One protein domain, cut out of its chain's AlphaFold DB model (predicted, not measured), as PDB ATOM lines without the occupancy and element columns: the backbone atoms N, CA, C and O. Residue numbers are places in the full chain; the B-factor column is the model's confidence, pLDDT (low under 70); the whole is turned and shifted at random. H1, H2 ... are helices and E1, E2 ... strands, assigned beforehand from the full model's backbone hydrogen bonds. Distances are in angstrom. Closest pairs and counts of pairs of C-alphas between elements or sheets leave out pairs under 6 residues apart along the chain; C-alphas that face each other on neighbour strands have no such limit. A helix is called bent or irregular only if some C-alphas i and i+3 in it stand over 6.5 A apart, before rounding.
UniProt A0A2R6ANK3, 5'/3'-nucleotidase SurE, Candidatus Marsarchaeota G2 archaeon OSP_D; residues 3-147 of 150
ATOM      1  N   VAL A   3     186.648 234.990 158.888       97.94
ATOM      2  CA  VAL A   3     187.599 235.735 158.056       97.94
ATOM      3  C   VAL A   3     188.249 234.777 157.071       97.94
ATOM      4  O   VAL A   3     188.704 233.709 157.465       97.94
ATOM      5  N   ILE A   4     188.304 235.166 155.803       98.00
ATOM      6  CA  ILE A   4     188.909 234.386 154.726       98.00
ATOM      7  C   ILE A   4     190.162 235.095 154.225       98.00
ATOM      8  O   ILE A   4     190.140 236.310 154.012       98.00
ATOM      9  N   THR A   5     191.230 234.326 154.028       97.88
ATOM     10  CA  THR A   5     192.520 234.759 153.474       97.88
ATOM     11  C   THR A   5     193.106 233.666 152.572       97.88
ATOM     12  O   THR A   5     192.526 232.589 152.442       97.88
ATOM     13  N   ASN A   6     194.244 233.934 151.940       96.19
ATOM     14  CA  ASN A   6     195.037 232.982 151.161       96.19
ATOM     15  C   ASN A   6     196.474 233.503 150.971       96.19
ATOM     16  O   ASN A   6     196.812 234.597 151.427       96.19
ATOM     17  N   ASP A   7     197.301 232.741 150.257       93.44
ATOM     18  CA  ASP A   7     198.607 233.156 149.733       93.44
ATOM     19  C   ASP A   7     198.631 233.435 148.221       93.44
ATOM     20  O   ASP A   7     199.524 234.141 147.764       93.44
ATOM     21  N   ASP A   8     197.625 233.018 147.448       93.25
ATOM     22  CA  ASP A   8     197.519 233.342 146.011       93.25
ATOM     23  C   ASP A   8     197.074 234.796 145.724       93.25
ATOM     24  O   ASP A   8     197.127 235.266 144.585       93.25
ATOM     25  N   GLY A   9     196.621 235.525 146.749       95.00
ATOM     26  CA  GLY A   9     196.198 236.922 146.676       95.00
ATOM     27  C   GLY A   9     194.684 237.142 146.548       95.00
ATOM     28  O   GLY A   9     193.903 236.245 146.233       95.00
ATOM     29  N   VAL A  10     194.260 238.389 146.768       96.94
ATOM     30  CA  VAL A  10     192.855 238.810 146.946       96.94
ATOM     31  C   VAL A  10     191.948 238.556 145.738       96.94
ATOM     32  O   VAL A  10     190.729 238.526 145.875       96.94
ATOM     33  N   ARG A  11     192.521 238.392 144.544       95.38
ATOM     34  CA  ARG A  11     191.778 238.114 143.305       95.38
ATOM     35  C   ARG A  11     191.845 236.645 142.887       95.38
ATOM     36  O   ARG A  11     191.419 236.331 141.779       95.38
ATOM     37  N   SER A  12     192.394 235.757 143.720       94.50
ATOM     38  CA  SER A  12     192.528 234.357 143.328       94.50
ATOM     39  C   SER A  12     191.155 233.681 143.198       94.50
ATOM     40  O   SER A  12     190.248 233.940 144.001       94.50
ATOM     41  N   PRO A  13     190.983 232.789 142.209       93.81
ATOM     42  CA  PRO A  13     189.733 232.053 142.044       93.81
ATOM     43  C   PRO A  13     189.447 231.147 143.249       93.81
ATOM     44  O   PRO A  13     188.294 231.023 143.659       93.81
ATOM     45  N   GLY A  14     190.489 230.573 143.865       94.19
ATOM     46  CA  GLY A  14     190.368 229.732 145.059       94.19
ATOM     47  C   GLY A  14     189.831 230.487 146.278       94.19
ATOM     48  O   GLY A  14     189.013 229.943 147.020       94.19
ATOM     49  N   LEU A  15     190.222 231.754 146.456       96.19
ATOM     50  CA  LEU A  15     189.697 232.616 147.519       96.19
ATOM     51  C   LEU A  15     188.208 232.903 147.317       96.19
ATOM     52  O   LEU A  15     187.424 232.855 148.265       96.19
ATOM     53  N   LEU A  16     187.811 233.193 146.075       95.44
ATOM     54  CA  LEU A  16     186.418 233.487 145.759       95.44
ATOM     55  C   LEU A  16     185.528 232.247 145.898       95.44
ATOM     56  O   LEU A  16     184.414 232.346 146.412       95.44
ATOM     57  N   ALA A  17     186.027 231.079 145.490       95.31
ATOM     58  CA  ALA A  17     185.344 229.806 145.694       95.31
ATOM     59  C   ALA A  17     185.131 229.517 147.190       95.31
ATOM     60  O   ALA A  17     184.017 229.191 147.598       95.31
ATOM     61  N   LEU A  18     186.167 229.719 148.015       96.62
ATOM     62  CA  LEU A  18     186.068 229.558 149.467       96.62
ATOM     63  C   LEU A  18     185.073 230.544 150.086       96.62
ATOM     64  O   LEU A  18     184.296 230.164 150.958       96.62
ATOM     65  N   TYR A  19     185.065 231.794 149.614       96.62
ATOM     66  CA  TYR A  19     184.086 232.786 150.044       96.62
ATOM     67  C   TYR A  19     182.653 232.348 149.762       96.62
ATOM     68  O   TYR A  19     181.841 232.367 150.679       96.62
ATOM     69  N   ARG A  20     182.351 231.915 148.533       95.25
ATOM     70  CA  ARG A  20     181.002 231.468 148.157       95.25
ATOM     71  C   ARG A  20     180.538 230.309 149.042       95.25
ATOM     72  O   ARG A  20     179.500 230.424 149.681       95.25
ATOM     73  N   ALA A  21     181.371 229.278 149.188       95.19
ATOM     74  CA  ALA A  21     181.059 228.126 150.034       95.19
ATOM     75  C   ALA A  21     180.846 228.504 151.513       95.19
ATOM     76  O   ALA A  21     179.957 227.974 152.172       95.19
ATOM     77  N   ALA A  22     181.647 229.429 152.049       95.06
ATOM     78  CA  ALA A  22     181.500 229.892 153.427       95.06
ATOM     79  C   ALA A  22     180.267 230.791 153.622       95.06
ATOM     80  O   ALA A  22     179.645 230.758 154.684       95.06
ATOM     81  N   SER A  23     179.920 231.602 152.621       94.00
ATOM     82  CA  SER A  23     178.746 232.479 152.637       94.00
ATOM     83  C   SER A  23     177.433 231.701 152.661       94.00
ATOM     84  O   SER A  23     176.492 232.140 153.323       94.00
ATOM     85  N   ASP A  24     177.387 230.526 152.032       92.19
ATOM     86  CA  ASP A  24     176.207 229.654 152.028       92.19
ATOM     87  C   ASP A  24     175.860 229.098 153.424       92.19
ATOM     88  O   ASP A  24     174.737 228.659 153.662       92.19
ATOM     89  N   LEU A  25     176.785 229.176 154.389       90.50
ATOM     90  CA  LEU A  25     176.559 228.762 155.780       90.50
ATOM     91  C   LEU A  25     175.774 229.797 156.614       90.50
ATOM     92  O   LEU A  25     175.510 229.556 157.791       90.50
ATOM     93  N   GLY A  26     175.419 230.956 156.043       77.19
ATOM     94  CA  GLY A  26     174.588 231.977 156.702       77.19
ATOM     95  C   GLY A  26     175.295 232.824 157.773       77.19
ATOM     96  O   GLY A  26     174.644 233.554 158.519       77.19
ATOM     97  N   GLU A  27     176.623 232.755 157.871       84.25
ATOM     98  CA  GLU A  27     177.434 233.527 158.828       84.25
ATOM     99  C   GLU A  27     178.017 234.811 158.189       84.25
ATOM    100  O   GLU A  27     178.192 234.904 156.978       84.25
ATOM    101  N   ASP A  28     178.371 235.822 158.999       93.31
ATOM    102  CA  ASP A  28     179.063 237.037 158.509       93.31
ATOM    103  C   ASP A  28     180.485 236.686 158.038       93.31
ATOM    104  O   ASP A  28     181.358 236.404 158.866       93.31
ATOM    105  N   VAL A  29     180.719 236.704 156.722       95.81
ATOM    106  CA  VAL A  29     182.006 236.370 156.093       95.81
ATOM    107  C   VAL A  29     182.722 237.631 155.610       95.81
ATOM    108  O   VAL A  29     182.180 238.434 154.848       95.81
ATOM    109  N   ARG A  30     183.985 237.789 156.011       97.19
ATOM    110  CA  ARG A  30     184.862 238.892 155.594       97.19
ATOM    111  C   ARG A  30     186.093 238.364 154.879       97.19
ATOM    112  O   ARG A  30     186.676 237.382 155.317       97.19
ATOM    113  N   VAL A  31     186.534 239.055 153.832       98.06
ATOM    114  CA  VAL A  31     187.741 238.689 153.079       98.06
ATOM    115  C   VAL A  31     188.855 239.687 153.380       98.06
ATOM    116  O   VAL A  31     188.678 240.891 153.177       98.06
ATOM    117  N   VAL A  32     189.992 239.195 153.867       98.31
ATOM    118  CA  VAL A  32     191.217 239.971 154.106       98.31
ATOM    119  C   VAL A  32     192.380 239.146 153.573       98.31
ATOM    120  O   VAL A  32     192.684 238.109 154.145       98.31
ATOM    121  N   ALA A  33     193.007 239.580 152.484       97.81
ATOM    122  CA  ALA A  33     193.999 238.780 151.769       97.81
ATOM    123  C   ALA A  33     195.134 239.651 151.200       97.81
ATOM    124  O   ALA A  33     194.949 240.863 151.029       97.81
ATOM    125  N   PRO A  34     196.299 239.064 150.870       97.31
ATOM    126  CA  PRO A  34     197.391 239.782 150.223       97.31
ATOM    127  C   PRO A  34     196.962 240.433 148.901       97.31
ATOM    128  O   PRO A  34     196.137 239.895 148.166       97.31
ATOM    129  N   SER A  35     197.529 241.588 148.553       96.50
ATOM    130  CA  SER A  35     197.212 242.299 147.304       96.50
ATOM    131  C   SER A  35     197.620 241.527 146.043       96.50
ATOM    132  O   SER A  35     197.060 241.763 144.975       96.50
ATOM    133  N   GLY A  36     198.565 240.595 146.165       92.88
ATOM    134  CA  GLY A  36     199.014 239.699 145.103       92.88
ATOM    135  C   GLY A  36     199.647 238.427 145.678       92.88
ATOM    136  O   GLY A  36     199.735 238.313 146.905       92.88
ATOM    137  N   PRO A  37     200.097 237.497 144.818       90.56
ATOM    138  CA  PRO A  37     200.641 236.210 145.243       90.56
ATOM    139  C   PRO A  37     201.824 236.341 146.212       90.56
ATOM    140  O   PRO A  37     202.660 237.236 146.072       90.56
ATOM    141  N   GLN A  38     201.892 235.441 147.190       85.25
ATOM    142  CA  GLN A  38     202.910 235.370 148.237       85.25
ATOM    143  C   GLN A  38     203.570 233.986 148.231       85.25
ATOM    144  O   GLN A  38     203.187 233.084 148.974       85.25
ATOM    145  N   SER A  39     204.585 233.809 147.388       70.88
ATOM    146  CA  SER A  39     205.326 232.549 147.293       70.88
ATOM    147  C   SER A  39     206.188 232.312 148.532       70.88
ATOM    148  O   SER A  39     206.956 233.191 148.920       70.88
ATOM    149  N   ALA A  40     206.106 231.111 149.112       69.12
ATOM    150  CA  ALA A  40     206.976 230.653 150.204       69.12
ATOM    151  C   ALA A  40     207.063 231.624 151.400       69.12
ATOM    152  O   ALA A  40     208.085 231.707 152.077       69.12
ATOM    153  N   ALA A  41     205.986 232.369 151.660       74.50
ATOM    154  CA  ALA A  41     205.970 233.372 152.715       74.50
ATOM    155  C   ALA A  41     206.112 232.765 154.120       74.50
ATOM    156  O   ALA A  41     206.485 233.490 155.043       74.50
ATOM    157  N   GLY A  42     205.800 231.472 154.298       79.88
ATOM    158  CA  GLY A  42     205.727 230.832 155.610       79.88
ATOM    159  C   GLY A  42     204.905 231.666 156.597       79.88
ATOM    160  O   GLY A  42     203.981 232.388 156.212       79.88
ATOM    161  N   MET A  43     205.285 231.625 157.874       85.19
ATOM    162  CA  MET A  43     204.672 232.444 158.926       85.19
ATOM    163  C   MET A  43     205.366 233.807 159.067       85.19
ATOM    164  O   MET A  43     205.724 234.233 160.165       85.19
ATOM    165  N   SER A  44     205.608 234.481 157.941       88.06
ATOM    166  CA  SER A  44     206.264 235.792 157.921       88.06
ATOM    167  C   SER A  44     205.377 236.890 158.501       88.06
ATOM    168  O   SER A  44     204.178 236.956 158.236       88.06
ATOM    169  N   ILE A  45     205.992 237.794 159.262       89.56
ATOM    170  CA  ILE A  45     205.365 239.017 159.771       89.56
ATOM    171  C   ILE A  45     206.152 240.212 159.239       89.56
ATOM    172  O   ILE A  45     207.384 240.249 159.318       89.56
ATOM    173  N   THR A  46     205.444 241.202 158.706       91.75
ATOM    174  CA  THR A  46     206.068 242.407 158.161       91.75
ATOM    175  C   THR A  46     206.405 243.404 159.273       91.75
ATOM    176  O   THR A  46     205.511 244.007 159.862       91.75
ATOM    177  N   PHE A  47     207.702 243.645 159.503       88.81
ATOM    178  CA  PHE A  47     208.189 244.656 160.462       88.81
ATOM    179  C   PHE A  47     208.818 245.894 159.810       88.81
ATOM    180  O   PHE A  47     208.645 247.007 160.296       88.81
ATOM    181  N   PHE A  48     209.542 245.723 158.701       91.50
ATOM    182  CA  PHE A  48     210.430 246.763 158.157       91.50
ATOM    183  C   PHE A  48     209.778 247.688 157.120       91.50
ATOM    184  O   PHE A  48     210.451 248.513 156.508       91.50
ATOM    185  N   LYS A  49     208.467 247.563 156.902       92.50
ATOM    186  CA  LYS A  49     207.692 248.467 156.046       92.50
ATOM    187  C   LYS A  49     206.285 248.661 156.613       92.50
ATOM    188  O   LYS A  49     205.761 247.757 157.265       92.50
ATOM    189  N   PRO A  50     205.634 249.801 156.337       94.56
ATOM    190  CA  PRO A  50     204.246 249.990 156.721       94.56
ATOM    191  C   PRO A  50     203.315 249.073 155.918       94.56
ATOM    192  O   PRO A  50     203.404 248.977 154.687       94.56
ATOM    193  N   LEU A  51     202.368 248.457 156.628       96.44
ATOM    194  CA  LEU A  51     201.240 247.754 156.027       96.44
ATOM    195  C   LEU A  51     200.163 248.757 155.584       96.44
ATOM    196  O   LEU A  51     199.805 249.687 156.310       96.44
ATOM    197  N   ARG A  52     199.634 248.551 154.383       96.44
ATOM    198  CA  ARG A  52     198.561 249.300 153.728       96.44
ATOM    199  C   ARG A  52     197.403 248.353 153.469       96.44
ATOM    200  O   ARG A  52     197.614 247.186 153.146       96.44
ATOM    201  N   ILE A  53     196.194 248.882 153.615       97.88
ATOM    202  CA  ILE A  53     194.959 248.149 153.366       97.88
ATOM    203  C   ILE A  53     194.139 248.925 152.346       97.88
ATOM    204  O   ILE A  53     193.852 250.104 152.552       97.88
ATOM    205  N   GLU A  54     193.716 248.243 151.294       97.69
ATOM    206  CA  GLU A  54     192.853 248.784 150.252       97.69
ATOM    207  C   GLU A  54     191.542 248.006 150.202       97.69
ATOM    208  O   GLU A  54     191.515 246.787 150.365       97.69
ATOM    209  N   ARG A  55     190.424 248.707 149.995       97.81
ATOM    210  CA  ARG A  55     189.131 248.050 149.778       97.81
ATOM    211  C   ARG A  55     188.985 247.723 148.302       97.81
ATOM    212  O   ARG A  55     189.035 248.621 147.470       97.81
ATOM    213  N   VAL A  56     188.743 246.454 148.002       96.75
ATOM    214  CA  VAL A  56     188.579 245.953 146.638       96.75
ATOM    215  C   VAL A  56     187.191 245.345 146.508       96.75
ATOM    216  O   VAL A  56     186.790 244.515 147.322       96.75
ATOM    217  N   LYS A  57     186.441 245.758 145.486       96.38
ATOM    218  CA  LYS A  57     185.197 245.080 145.109       96.38
ATOM    219  C   LYS A  57     185.549 243.862 144.259       96.38
ATOM    220  O   LYS A  57     186.201 244.009 143.225       96.38
ATOM    221  N   LEU A  58     185.149 242.686 144.723       93.25
ATOM    222  CA  LEU A  58     185.218 241.438 143.971       93.25
ATOM    223  C   LEU A  58     183.819 241.087 143.454       93.25
ATOM    224  O   LEU A  58     182.836 241.735 143.819       93.25
ATOM    225  N   ASP A  59     183.735 240.064 142.609       89.25
ATOM    226  CA  ASP A  59     182.457 239.481 142.202       89.25
ATOM    227  C   ASP A  59     181.803 238.755 143.393       89.25
ATOM    228  O   ASP A  59     182.039 237.573 143.634       89.25
ATOM    229  N   GLY A  60     181.056 239.511 144.201       86.94
ATOM    230  CA  GLY A  60     180.472 239.079 145.469       86.94
ATOM    231  C   GLY A  60     180.914 239.983 146.628       86.94
ATOM    232  O   GLY A  60     180.292 241.023 146.861       86.94
ATOM    233  N   PRO A  61     181.969 239.628 147.384       91.94
ATOM    234  CA  PRO A  61     182.355 240.376 148.574       91.94
ATOM    235  C   PRO A  61     183.067 241.694 148.261       91.94
ATOM    236  O   PRO A  61     183.808 241.835 147.287       91.94
ATOM    237  N   THR A  62     182.965 242.639 149.199       95.50
ATOM    238  CA  THR A  62     184.023 243.645 149.371       95.50
ATOM    239  C   THR A  62     185.142 243.032 150.209       95.50
ATOM    240  O   THR A  62     184.909 242.613 151.344       95.50
ATOM    241  N   ALA A  63     186.350 243.000 149.655       97.56
ATOM    242  CA  ALA A  63     187.548 242.467 150.288       97.56
ATOM    243  C   ALA A  63     188.500 243.580 150.749       97.56
ATOM    244  O   ALA A  63     188.451 244.714 150.263       97.56
ATOM    245  N   TYR A  64     189.387 243.237 151.679       98.44
ATOM    246  CA  TYR A  64     190.499 244.073 152.117       98.44
ATOM    247  C   TYR A  64     191.808 243.484 151.586       98.44
ATOM    248  O   TYR A  64     192.254 242.438 152.054       98.44
ATOM    249  N   ALA A  65     192.408 244.154 150.607       98.25
ATOM    250  CA  ALA A  65     193.706 243.802 150.052       98.25
ATOM    251  C   ALA A  65     194.821 244.402 150.914       98.25
ATOM    252  O   ALA A  65     194.782 245.590 151.234       98.25
ATOM    253  N   VAL A  66     195.814 243.595 151.283       98.06
ATOM    254  CA  VAL A  66     196.919 243.999 152.161       98.06
ATOM    255  C   VAL A  66     198.250 243.846 151.432       98.06
ATOM    256  O   VAL A  66     198.524 242.797 150.862       98.06
ATOM    257  N   ASN A  67     199.131 244.845 151.493       96.19
ATOM    258  CA  ASN A  67     200.493 244.738 150.943       96.19
ATOM    259  C   ASN A  67     201.453 243.946 151.872       96.19
ATOM    260  O   ASN A  67     202.584 244.378 152.120       96.19
ATOM    261  N   GLY A  68     201.009 242.814 152.411       94.75
ATOM    262  CA  GLY A  68     201.715 242.008 153.412       94.75
ATOM    263  C   GLY A  68     201.484 240.512 153.221       94.75
ATOM    264  O   GLY A  68     200.905 240.090 152.219       94.75
ATOM    265  N   SER A  69     201.943 239.719 154.185       95.56
ATOM    266  CA  SER A  69     201.804 238.263 154.162       95.56
ATOM    267  C   SER A  69     200.369 237.812 154.511       95.56
ATOM    268  O   SER A  69     199.570 238.589 155.052       95.56
ATOM    269  N   PRO A  70     200.018 236.537 154.268       95.69
ATOM    270  CA  PRO A  70     198.754 235.963 154.740       95.69
ATOM    271  C   PRO A  70     198.607 236.045 156.267       95.69
ATOM    272  O   PRO A  70     197.517 236.293 156.784       95.69
ATOM    273  N   THR A  71     199.714 235.895 156.996       95.81
ATOM    274  CA  THR A  71     199.772 236.058 158.451       95.81
ATOM    275  C   THR A  71     199.472 237.504 158.855       95.81
ATOM    276  O   THR A  71     198.621 237.720 159.723       95.81
ATOM    277  N   ASP A  72     200.065 238.502 158.187       96.56
ATOM    278  CA  ASP A  72     199.756 239.920 158.421       96.56
ATOM    279  C   ASP A  72     198.256 240.207 158.232       96.56
ATOM    280  O   ASP A  72     197.662 240.960 159.007       96.56
ATOM    281  N   CYS A  73     197.612 239.570 157.248       97.38
ATOM    282  CA  CYS A  73     196.172 239.706 157.007       97.38
ATOM    283  C   CYS A  73     195.340 239.267 158.219       97.38
ATOM    284  O   CYS A  73     194.405 239.969 158.606       97.38
ATOM    285  N   VAL A  74     195.705 238.156 158.868       97.06
ATOM    286  CA  VAL A  74     195.028 237.661 160.081       97.06
ATOM    287  C   VAL A  74     195.204 238.635 161.248       97.06
ATOM    288  O   VAL A  74     194.229 238.989 161.921       97.06
ATOM    289  N   PHE A  75     196.425 239.131 161.462       95.81
ATOM    290  CA  PHE A  75     196.703 240.126 162.499       95.81
ATOM    291  C   PHE A  75     195.925 241.425 162.261       95.81
ATOM    292  O   PHE A  75     195.257 241.930 163.169       95.81
ATOM    293  N   LEU A  76     195.950 241.956 161.038       96.81
ATOM    294  CA  LEU A  76     195.223 243.175 160.689       96.81
ATOM    295  C   LEU A  76     193.709 242.988 160.775       96.81
ATOM    296  O   LEU A  76     193.025 243.895 161.257       96.81
ATOM    297  N   ALA A  77     193.181 241.829 160.378       97.00
ATOM    298  CA  ALA A  77     191.769 241.499 160.541       97.00
ATOM    299  C   ALA A  77     191.352 241.621 162.013       97.00
ATOM    300  O   ALA A  77     190.430 242.374 162.341       97.00
ATOM    301  N   LYS A  78     192.082 240.954 162.914       95.88
ATOM    302  CA  LYS A  78     191.783 240.954 164.350       95.88
ATOM    303  C   LYS A  78     191.984 242.326 164.987       95.88
ATOM    304  O   LYS A  78     191.076 242.839 165.642       95.88
ATOM    305  N   TYR A  79     193.161 242.922 164.832       95.12
ATOM    306  CA  TYR A  79     193.561 244.074 165.642       95.12
ATOM    307  C   TYR A  79     193.187 245.423 165.024       95.12
ATOM    308  O   TYR A  79     192.936 246.369 165.771       95.12
ATOM    309  N   LYS A  80     193.104 245.528 163.690       95.25
ATOM    310  CA  LYS A  80     192.875 246.809 163.002       95.25
ATOM    311  C   LYS A  80     191.486 246.924 162.381       95.25
ATOM    312  O   LYS A  80     190.776 247.881 162.684       95.25
ATOM    313  N   LEU A  81     191.104 245.981 161.523       96.06
ATOM    314  CA  LEU A  81     189.878 246.058 160.723       96.06
ATOM    315  C   LEU A  81     188.634 245.802 161.564       96.06
ATOM    316  O   LEU A  81     187.692 246.593 161.541       96.06
ATOM    317  N   PHE A  82     188.653 244.724 162.346       94.38
ATOM    318  CA  PHE A  82     187.498 244.311 163.134       94.38
ATOM    319  C   PHE A  82     187.649 244.598 164.624       94.38
ATOM    320  O   PHE A  82     186.754 244.252 165.385       94.38
ATOM    321  N   LYS A  83     188.723 245.282 165.047       89.81
ATOM    322  CA  LYS A  83     188.911 245.824 166.408       89.81
ATOM    323  C   LYS A  83     188.570 244.821 167.526       89.81
ATOM    324  O   LYS A  83     187.862 245.161 168.468       89.81
ATOM    325  N   ARG A  84     189.059 243.584 167.417       80.88
ATOM    326  CA  ARG A  84     188.803 242.474 168.355       80.88
ATOM    327  C   ARG A  84     187.332 242.050 168.481       80.88
ATOM    328  O   ARG A  84     186.975 241.392 169.453       80.88
ATOM    329  N   LYS A  85     186.480 242.368 167.499       83.44
ATOM    330  CA  LYS A  85     185.185 241.687 167.343       83.44
ATOM    331  C   LYS A  85     185.402 240.174 167.306       83.44
ATOM    332  O   LYS A  85     186.462 239.709 166.889       83.44
ATOM    333  N   ASN A  86     184.381 239.426 167.719       89.81
ATOM    334  CA  ASN A  86     184.437 237.975 167.857       89.81
ATOM    335  C   ASN A  86     184.584 237.270 166.488       89.81
ATOM    336  O   ASN A  86     183.595 236.878 165.857       89.81
ATOM    337  N   ILE A  87     185.828 237.161 166.007       95.31
ATOM    338  CA  ILE A  87     186.211 236.300 164.886       95.31
ATOM    339  C   ILE A  87     186.185 234.874 165.421       95.31
ATOM    340  O   ILE A  87     187.024 234.504 166.236       95.31
ATOM    341  N   LYS A  88     185.214 234.087 164.964       95.12
ATOM    342  CA  LYS A  88     185.048 232.697 165.403       95.12
ATOM    343  C   LYS A  88     186.027 231.761 164.692       95.12
ATOM    344  O   LYS A  88     186.426 230.746 165.253       95.12
ATOM    345  N   LEU A  89     186.357 232.087 163.441       96.50
ATOM    346  CA  LEU A  89     187.049 231.190 162.528       96.50
ATOM    347  C   LEU A  89     187.815 231.976 161.459       96.50
ATOM    348  O   LEU A  89     187.307 232.971 160.931       96.50
ATOM    349  N   VAL A  90     189.013 231.503 161.132       98.12
ATOM    350  CA  VAL A  90     189.788 231.910 159.958       98.12
ATOM    351  C   VAL A  90     189.846 230.740 158.982       98.12
ATOM    352  O   VAL A  90     190.239 229.638 159.357       98.12
ATOM    353  N   LEU A  91     189.468 230.986 157.732       98.19
ATOM    354  CA  LEU A  91     189.576 230.038 156.629       98.19
ATOM    355  C   LEU A  91     190.685 230.521 155.690       98.19
ATOM    356  O   LEU A  91     190.676 231.673 155.260       98.19
ATOM    357  N   SER A  92     191.648 229.661 155.385       97.38
ATOM    358  CA  SER A  92     192.797 229.997 154.547       97.38
ATOM    359  C   SER A  92     192.831 229.120 153.301       97.38
ATOM    360  O   SER A  92     192.810 227.897 153.426       97.38
ATOM    361  N   GLY A  93     192.869 229.722 152.112       95.31
ATOM    362  CA  GLY A  93     192.934 229.022 150.826       95.31
ATOM    363  C   GLY A  93     191.881 229.515 149.818       95.31
ATOM    364  O   GLY A  93     191.441 230.659 149.881       95.31
ATOM    365  N   ILE A  94     191.433 228.693 148.864       95.44
ATOM    366  CA  ILE A  94     191.922 227.337 148.551       95.44
ATOM    367  C   ILE A  94     193.241 227.436 147.778       95.44
ATOM    368  O   ILE A  94     193.258 227.996 146.685       95.44
ATOM    369  N   ASN A  95     194.314 226.863 148.328       90.62
ATOM    370  CA  ASN A  95     195.602 226.766 147.640       90.62
ATOM    371  C   ASN A  95     195.558 225.694 146.543       90.62
ATOM    372  O   ASN A  95     195.090 224.575 146.784       90.62
ATOM    373  N   LEU A  96     196.087 226.016 145.363       86.06
ATOM    374  CA  LEU A  96     196.249 225.062 144.264       86.06
ATOM    375  C   LEU A  96     197.575 224.310 144.418       86.06
ATOM    376  O   LEU A  96     198.652 224.841 144.147       86.06
ATOM    377  N   GLY A  97     197.489 223.052 144.835       82.25
ATOM    378  CA  GLY A  97     198.638 222.239 145.202       82.25
ATOM    379  C   GLY A  97     198.545 221.757 146.642       82.25
ATOM    380  O   GLY A  97     197.932 222.382 147.511       82.25
ATOM    381  N   GLU A  98     199.155 220.608 146.884       82.19
ATOM    382  CA  GLU A  98     199.081 219.909 148.156       82.19
ATOM    383  C   GLU A  98     200.020 220.516 149.214       82.19
ATOM    384  O   GLU A  98     201.109 220.996 148.905       82.19
ATOM    385  N   ASN A  99     199.609 220.465 150.483       84.38
ATOM    386  CA  ASN A  99     200.425 220.875 151.629       84.38
ATOM    387  C   ASN A  99     200.579 219.709 152.626       84.38
ATOM    388  O   ASN A  99     200.251 219.841 153.801       84.38
ATOM    389  N   LEU A 100     201.025 218.542 152.142       83.81
ATOM    390  CA  LEU A 100     201.006 217.275 152.901       83.81
ATOM    391  C   LEU A 100     202.261 217.003 153.738       83.81
ATOM    392  O   LEU A 100     202.259 216.106 154.578       83.81
ATOM    393  N   THR A 101     203.347 217.737 153.504       86.12
ATOM    394  CA  THR A 101     204.641 217.463 154.145       86.12
ATOM    395  C   THR A 101     204.945 218.450 155.269       86.12
ATOM    396  O   THR A 101     204.418 219.564 155.304       86.12
ATOM    397  N   LEU A 102     205.875 218.084 156.158       84.56
ATOM    398  CA  LEU A 102     206.417 219.014 157.155       84.56
ATOM    399  C   LEU A 102     207.039 220.253 156.504       84.56
ATOM    400  O   LEU A 102     206.904 221.353 157.026       84.56
ATOM    401  N   GLN A 103     207.669 220.109 155.338       83.12
ATOM    402  CA  GLN A 103     208.173 221.263 154.600       83.12
ATOM    403  C   GLN A 103     207.033 222.224 154.243       83.12
ATOM    404  O   GLN A 103     207.150 223.425 154.494       83.12
ATOM    405  N   SER A 104     205.918 221.710 153.715       82.00
ATOM    406  CA  SER A 104     204.728 222.515 153.416       82.00
ATOM    407  C   SER A 104     204.189 223.212 154.667       82.00
ATOM    408  O   SER A 104     203.827 224.381 154.603       82.00
ATOM    409  N   PHE A 105     204.214 222.545 155.820       81.75
ATOM    410  CA  PHE A 105     203.789 223.120 157.099       81.75
ATOM    411  C   PHE A 105     204.574 224.387 157.487       81.75
ATOM    412  O   PHE A 105     203.975 225.353 157.950       81.75
ATOM    413  N   TYR A 106     205.893 224.413 157.259       82.31
ATOM    414  CA  TYR A 106     206.750 225.559 157.600       82.31
ATOM    415  C   TYR A 106     206.804 226.653 156.526       82.31
ATOM    416  O   TYR A 106     207.122 227.802 156.831       82.31
ATOM    417  N   THR A 107     206.538 226.305 155.267       84.94
ATOM    418  CA  THR A 107     206.778 227.200 154.118       84.94
ATOM    419  C   THR A 107     205.504 227.725 153.460       84.94
ATOM    420  O   THR A 107     205.546 228.758 152.789       84.94
ATOM    421  N   SER A 108     204.363 227.065 153.670       89.88
ATOM    422  CA  SER A 108     203.080 227.439 153.071       89.88
ATOM    423  C   SER A 108     202.478 228.663 153.753       89.88
ATOM    424  O   SER A 108     202.280 228.673 154.973       89.88
ATOM    425  N   GLY A 109     202.119 229.676 152.962       90.38
ATOM    426  CA  GLY A 109     201.386 230.835 153.461       90.38
ATOM    427  C   GLY A 109     199.951 230.470 153.849       90.38
ATOM    428  O   GLY A 109     199.450 230.941 154.873       90.38
ATOM    429  N   THR A 110     199.321 229.560 153.098       93.25
ATOM    430  CA  THR A 110     197.985 229.042 153.412       93.25
ATOM    431  C   THR A 110     197.933 228.382 154.797       93.25
ATOM    432  O   THR A 110     197.080 228.745 155.614       93.25
ATOM    433  N   VAL A 111     198.865 227.478 155.118       94.38
ATOM    434  CA  VAL A 111     198.926 226.839 156.451       94.38
ATOM    435  C   VAL A 111     199.278 227.860 157.536       94.38
ATOM    436  O   VAL A 111     198.636 227.910 158.588       94.38
ATOM    437  N   SER A 112     200.245 228.732 157.256       93.75
ATOM    438  CA  SER A 112     200.734 229.724 158.215       93.75
ATOM    439  C   SER A 112     199.675 230.746 158.635       93.75
ATOM    440  O   SER A 112     199.684 231.213 159.774       93.75
ATOM    441  N   ALA A 113     198.715 231.074 157.767       95.56
ATOM    442  CA  ALA A 113     197.601 231.938 158.148       95.56
ATOM    443  C   ALA A 113     196.643 231.256 159.144       95.56
ATOM    444  O   ALA A 113     196.220 231.878 160.120       95.56
ATOM    445  N   ALA A 114     196.337 229.968 158.946       96.25
ATOM    446  CA  ALA A 114     195.524 229.199 159.890       96.25
ATOM    447  C   ALA A 114     196.235 229.045 161.249       96.25
ATOM    448  O   ALA A 114     195.612 229.213 162.297       96.25
ATOM    449  N   MET A 115     197.554 228.828 161.244       94.94
ATOM    450  CA  MET A 115     198.366 228.831 162.467       94.94
ATOM    451  C   MET A 115     198.368 230.181 163.172       94.94
ATOM    452  O   MET A 115     198.204 230.239 164.387       94.94
ATOM    453  N   ALA A 116     198.531 231.276 162.426       95.00
ATOM    454  CA  ALA A 116     198.505 232.615 162.994       95.00
ATOM    455  C   ALA A 116     197.170 232.905 163.691       95.00
ATOM    456  O   ALA A 116     197.155 233.551 164.740       95.00
ATOM    457  N   ALA A 117     196.058 232.398 163.151       96.50
ATOM    458  CA  ALA A 117     194.762 232.457 163.817       96.50
ATOM    459  C   ALA A 117     194.788 231.690 165.148       96.50
ATOM    460  O   ALA A 117     194.462 232.276 166.185       96.50
ATOM    461  N   ALA A 118     195.261 230.438 165.132       96.00
ATOM    462  CA  ALA A 118     195.347 229.584 166.319       96.00
ATOM    463  C   ALA A 118     196.217 230.205 167.424       96.00
ATOM    464  O   ALA A 118     195.783 230.302 168.572       96.00
ATOM    465  N   LEU A 119     197.390 230.741 167.072       94.62
ATOM    466  CA  LEU A 119     198.281 231.470 167.989       94.62
ATOM    467  C   LEU A 119     197.634 232.733 168.578       94.62
ATOM    468  O   LEU A 119     198.045 233.222 169.625       94.62
ATOM    469  N   ASN A 120     196.604 233.262 167.920       93.56
ATOM    470  CA  ASN A 120     195.822 234.400 168.384       93.56
ATOM    471  C   ASN A 120     194.500 233.986 169.052       93.56
ATOM    472  O   ASN A 120     193.635 234.848 169.235       93.56
ATOM    473  N   GLY A 121     194.326 232.717 169.430       94.44
ATOM    474  CA  GLY A 121     193.120 232.225 170.103       94.44
ATOM    475  C   GLY A 121     191.878 232.210 169.209       94.44
ATOM    476  O   GLY A 121     190.768 232.368 169.707       94.44
ATOM    477  N   ILE A 122     192.061 232.089 167.892       96.94
ATOM    478  CA  ILE A 122     190.989 231.966 166.902       96.94
ATOM    479  C   ILE A 122     191.151 230.619 166.199       96.94
ATOM    480  O   ILE A 122     192.254 230.260 165.803       96.94
ATOM    481  N   ASN A 123     190.063 229.881 165.990       96.88
ATOM    482  CA  ASN A 123     190.136 228.638 165.225       96.88
ATOM    483  C   ASN A 123     190.576 228.924 163.779       96.88
ATOM    484  O   ASN A 123     190.097 229.876 163.163       96.88
ATOM    485  N   GLY A 124     191.478 228.108 163.233       97.38
ATOM    486  CA  GLY A 124     192.001 228.255 161.874       97.38
ATOM    487  C   GLY A 124     191.875 226.960 161.080       97.38
ATOM    488  O   GLY A 124     192.217 225.898 161.594       97.38
ATOM    489  N   ILE A 125     191.407 227.043 159.833       97.38
ATOM    490  CA  ILE A 125     191.340 225.911 158.897       97.38
ATOM    491  C   ILE A 125     192.033 226.310 157.594       97.38
ATOM    492  O   ILE A 125     191.752 227.374 157.041       97.38
ATOM    493  N   ALA A 126     192.926 225.454 157.105       96.00
ATOM    494  CA  ALA A 126     193.606 225.618 155.826       96.00
ATOM    495  C   ALA A 126     193.049 224.627 154.792       96.00
ATOM    496  O   ALA A 126     192.904 223.442 155.088       96.00
ATOM    497  N   PHE A 127     192.766 225.108 153.583       95.94
ATOM    498  CA  PHE A 127     192.242 224.323 152.468       95.94
ATOM    499  C   PHE A 127     193.265 224.278 151.337       95.94
ATOM    500  O   PHE A 127     193.804 225.300 150.909       95.94
ATOM    501  N   SER A 128     193.531 223.082 150.831       92.75
ATOM    502  CA  SER A 128     194.440 222.853 149.710       92.75
ATOM    503  C   SER A 128     193.839 221.792 148.802       92.75
ATOM    504  O   SER A 128     193.305 220.797 149.289       92.75
ATOM    505  N   MET A 129     193.895 222.022 147.495       91.25
ATOM    506  CA  MET A 129     193.357 221.111 146.491       91.25
ATOM    507  C   MET A 129     194.507 220.440 145.749       91.25
ATOM    508  O   MET A 129     195.365 221.117 145.180       91.25
ATOM    509  N   VAL A 130     194.512 219.107 145.752       87.88
ATOM    510  CA  VAL A 130     195.423 218.321 144.918       87.88
ATOM    511  C   VAL A 130     194.992 218.496 143.466       87.88
ATOM    512  O   VAL A 130     193.825 218.296 143.135       87.88
ATOM    513  N   ILE A 131     195.933 218.887 142.615       81.62
ATOM    514  CA  ILE A 131     195.747 218.998 141.167       81.62
ATOM    515  C   ILE A 131     196.646 217.966 140.491       81.62
ATOM    516  O   ILE A 131     197.791 217.791 140.912       81.62
ATOM    517  N   ASP A 132     196.148 217.280 139.458       79.44
ATOM    518  CA  ASP A 132     196.980 216.349 138.691       79.44
ATOM    519  C   ASP A 132     198.152 217.128 138.067       79.44
ATOM    520  O   ASP A 132     197.999 218.233 137.533       79.44
ATOM    521  N   TYR A 133     199.356 216.564 138.151       63.03
ATOM    522  CA  TYR A 133     200.587 217.195 137.688       63.03
ATOM    523  C   TYR A 133     200.505 217.604 136.207       63.03
ATOM    524  O   TYR A 133     201.030 218.659 135.834       63.03
ATOM    525  N   LYS A 134     199.801 216.829 135.369       61.44
ATOM    526  CA  LYS A 134     199.582 217.176 133.953       61.44
ATOM    527  C   LYS A 134     198.717 218.429 133.786       61.44
ATOM    528  O   LYS A 134     199.088 219.317 133.017       61.44
ATOM    529  N   GLU A 135     197.635 218.542 134.548       59.72
ATOM    530  CA  GLU A 135     196.742 219.707 134.522       59.72
ATOM    531  C   GLU A 135     197.419 220.950 135.118       59.72
ATOM    532  O   GLU A 135     197.276 222.053 134.592       59.72
ATOM    533  N   SER A 136     198.255 220.779 136.149       57.69
ATOM    534  CA  SER A 136     198.983 221.880 136.799       57.69
ATOM    535  C   SER A 136     199.904 222.652 135.842       57.69
ATOM    536  O   SER A 136     199.980 223.882 135.892       57.69
ATOM    537  N   ARG A 137     200.583 221.942 134.928       56.03
ATOM    538  CA  ARG A 137     201.455 222.523 133.893       56.03
ATOM    539  C   ARG A 137     200.658 223.317 132.868       56.03
ATOM    540  O   ARG A 137     201.148 224.331 132.377       56.03
ATOM    541  N   GLN A 138     199.462 222.848 132.538       56.41
ATOM    542  CA  GLN A 138     198.601 223.467 131.540       56.41
ATOM    543  C   GLN A 138     197.976 224.748 132.105       56.41
ATOM    544  O   GLN A 138     198.134 225.808 131.510       56.41
ATOM    545  N   SER A 139     197.431 224.685 133.322       58.94
ATOM    546  CA  SER A 139     196.857 225.835 134.032       58.94
ATOM    547  C   SER A 139     197.884 226.933 134.334       58.94
ATOM    548  O   SER A 139     197.582 228.112 134.156       58.94
ATOM    549  N   ARG A 140     199.119 226.576 134.731       58.75
ATOM    550  CA  ARG A 140     200.205 227.557 134.941       58.75
ATOM    551  C   ARG A 140     200.623 228.245 133.643       58.75
ATOM    552  O   ARG A 140     200.717 229.466 133.625       58.75
ATOM    553  N   ARG A 141     200.776 227.493 132.546       54.56
ATOM    554  CA  ARG A 141     201.085 228.059 131.220       54.56
ATOM    555  C   ARG A 141     199.986 228.993 130.720       54.56
ATOM    556  O   ARG A 141     200.292 230.046 130.173       54.56
ATOM    557  N   SER A 142     198.719 228.637 130.929       55.25
ATOM    558  CA  SER A 142     197.582 229.484 130.558       55.25
ATOM    559  C   SER A 142     197.502 230.761 131.403       55.25
ATOM    560  O   SER A 142     197.225 231.826 130.860       55.25
ATOM    561  N   ALA A 143     197.789 230.687 132.709       57.41
ATOM    562  CA  ALA A 143     197.828 231.856 133.592       57.41
ATOM    563  C   ALA A 143     199.016 232.795 133.293       57.41
ATOM    564  O   ALA A 143     198.868 234.013 133.367       57.41
ATOM    565  N   GLU A 144     200.175 232.246 132.916       52.44
ATOM    566  CA  GLU A 144     201.348 233.016 132.471       52.44
ATOM    567  C   GLU A 144     201.090 233.718 131.126       52.44
ATOM    568  O   GLU A 144     201.391 234.901 130.975       52.44
ATOM    569  N   GLN A 145     200.454 233.031 130.169       53.84
ATOM    570  CA  GLN A 145     200.084 233.616 128.874       53.84
ATOM    571  C   GLN A 145     199.010 234.708 128.997       53.84
ATOM    572  O   GLN A 145     199.072 235.699 128.276       53.84
ATOM    573  N   ALA A 146     198.068 234.581 129.936       52.75
ATOM    574  CA  ALA A 146     197.030 235.589 130.175       52.75
ATOM    575  C   ALA A 146     197.544 236.886 130.839       52.75
ATOM    576  O   ALA A 146     196.845 237.896 130.812       52.75
ATOM    577  N   ASN A 147     198.749 236.871 131.423       45.94
ATOM    578  CA  ASN A 147     199.371 238.016 132.104       45.94
ATOM    579  C   ASN A 147     200.532 238.648 131.316       45.94
ATOM    580  O   ASN A 147     201.230 239.514 131.846       45.94
TER     581      ASN A 147
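This is residues 3 to 147 of the 150 residues of the protein "5'/3'-nucleotidase SurE" of Candidatus Marsarchaeota G2 archaeon OSP_D (UniProt A0A2R6ANK3). A strongly twisted sheet of six strands forms the core, with helix H1 packed over one face and helices H2 and H4 packed over the other, H2 over E2 and H4 over E5 and E6. The short helix H3 makes a corner with H4, and H5, the last helix, is off the sheet, its residues 140 to 146, with residue 147, sticking out from the body. The printed part has 145 residues with five named helices and six named strands, in the order E1 H1 E2 E3 E4 H2 E5 H3 H4 E6 H5, and the class is mixed, helices and strands. Across the sheet the order is E3 E4 E2 E1 E5 E6, mixed, with the pair E3 and E4 antiparallel. The whole is compact, with a radius of gyration of the C-alphas of 14.5 A and spans of 44 by 33 by 31 A.

Start at E5, residues 89 to 96. Its parallel neighbour E1, residues 3 to 5, has N 3 and O 89 at 2.9 A, within hydrogen-bond range. Its parallel neighbour E6, residues 123 to 129, is an edge strand, with N 92 and O 125 at 2.8 A. From E1 go to its parallel neighbour E2, residues 29 to 34, where N 32 and O 4 are 2.9 A apart. E4, residues 62 to 66, is parallel to E2, with N 64 and O 31 at 2.9 A. E4 forms a hairpin with the antiparallel edge strand E3, residues 53 to 57, where N 54 and O 65 are 2.9 A apart. Look next for the helices on the sheet, which give three layers, helices on both faces of a sheet. H1, residues 13 to 23, is over E5 at a height over the sheet of 7.0 A and runs along the strands, at 25 degrees to E5 on the local plane; their closest C-alphas are those of Gly 14 and Ile 94, 4.5 A. On the opposite face, H4, residues 109 to 119, is over E5 and E6 at a height of 7.4 A, along the strands; the closest C-alphas of H4 and E6 are those of Ala 114 and Gly 124, 4.2 A. On the same face as H4, H2, residues 70 to 81, is over E2 at a height of 7.8 A, slantwise to the strands at 48 degrees to E2 on the local plane. H2 is irregular, but only just: C-alphas 78 and 81 are 6.54 A apart. With residues 70 to 75 alone H2 touches H4, at a steep tilt of 44 degrees, the same way; the closest C-alphas are those of Thr 71 and Ala 113, 4.7 A. H3, residues 102 to 107, touches H4 only at the corner, about perpendicular at 89 degrees, with the C-alphas of Phe 105 and Val 111 closest at 6.2 A. H5, residues 133 to 146, is not on the sheet and touches no helix. E1, H1, E2 and E5, H3, H4, E6 are strand-helix-strand units, two parallel neighbour strands with helices between; E4, H2, E5 is a split one, with E2 and E1 between its strands; each crossover is right-handed. Every O i to N i+4 pair is within hydrogen-bond range in H1 and H3, against 7 of 8 in H2, 6 of 7 in H4 and 9 of 10 in H5.

Find C-alpha 3 at (187.599, 235.735, 158.056), where E1 begins; it is 6.8 A long. E2 is 16.8 A, E3 13.1 A, E4 13.2 A and E6 20.4 A long. E5, the longest strand by residues, runs 21.3 A from C-alpha 89 at (187.049, 231.190, 162.528). H1 is 15.3 A, H2 14.7 A, H3 8.7 A and H4 14.9 A long. H5 runs 20.2 A to C-alpha 146 at (197.030, 235.589, 130.175).

The C-alphas farthest apart are those of Lys 83 and Lys 134, 44.6 A. The printed part has no cut. Look at residues 35 to 52 for the one long link, E2 to E3. The mean pLDDT of the printed part is 88.7; residue 40 and residues 133 to 147 are under 70.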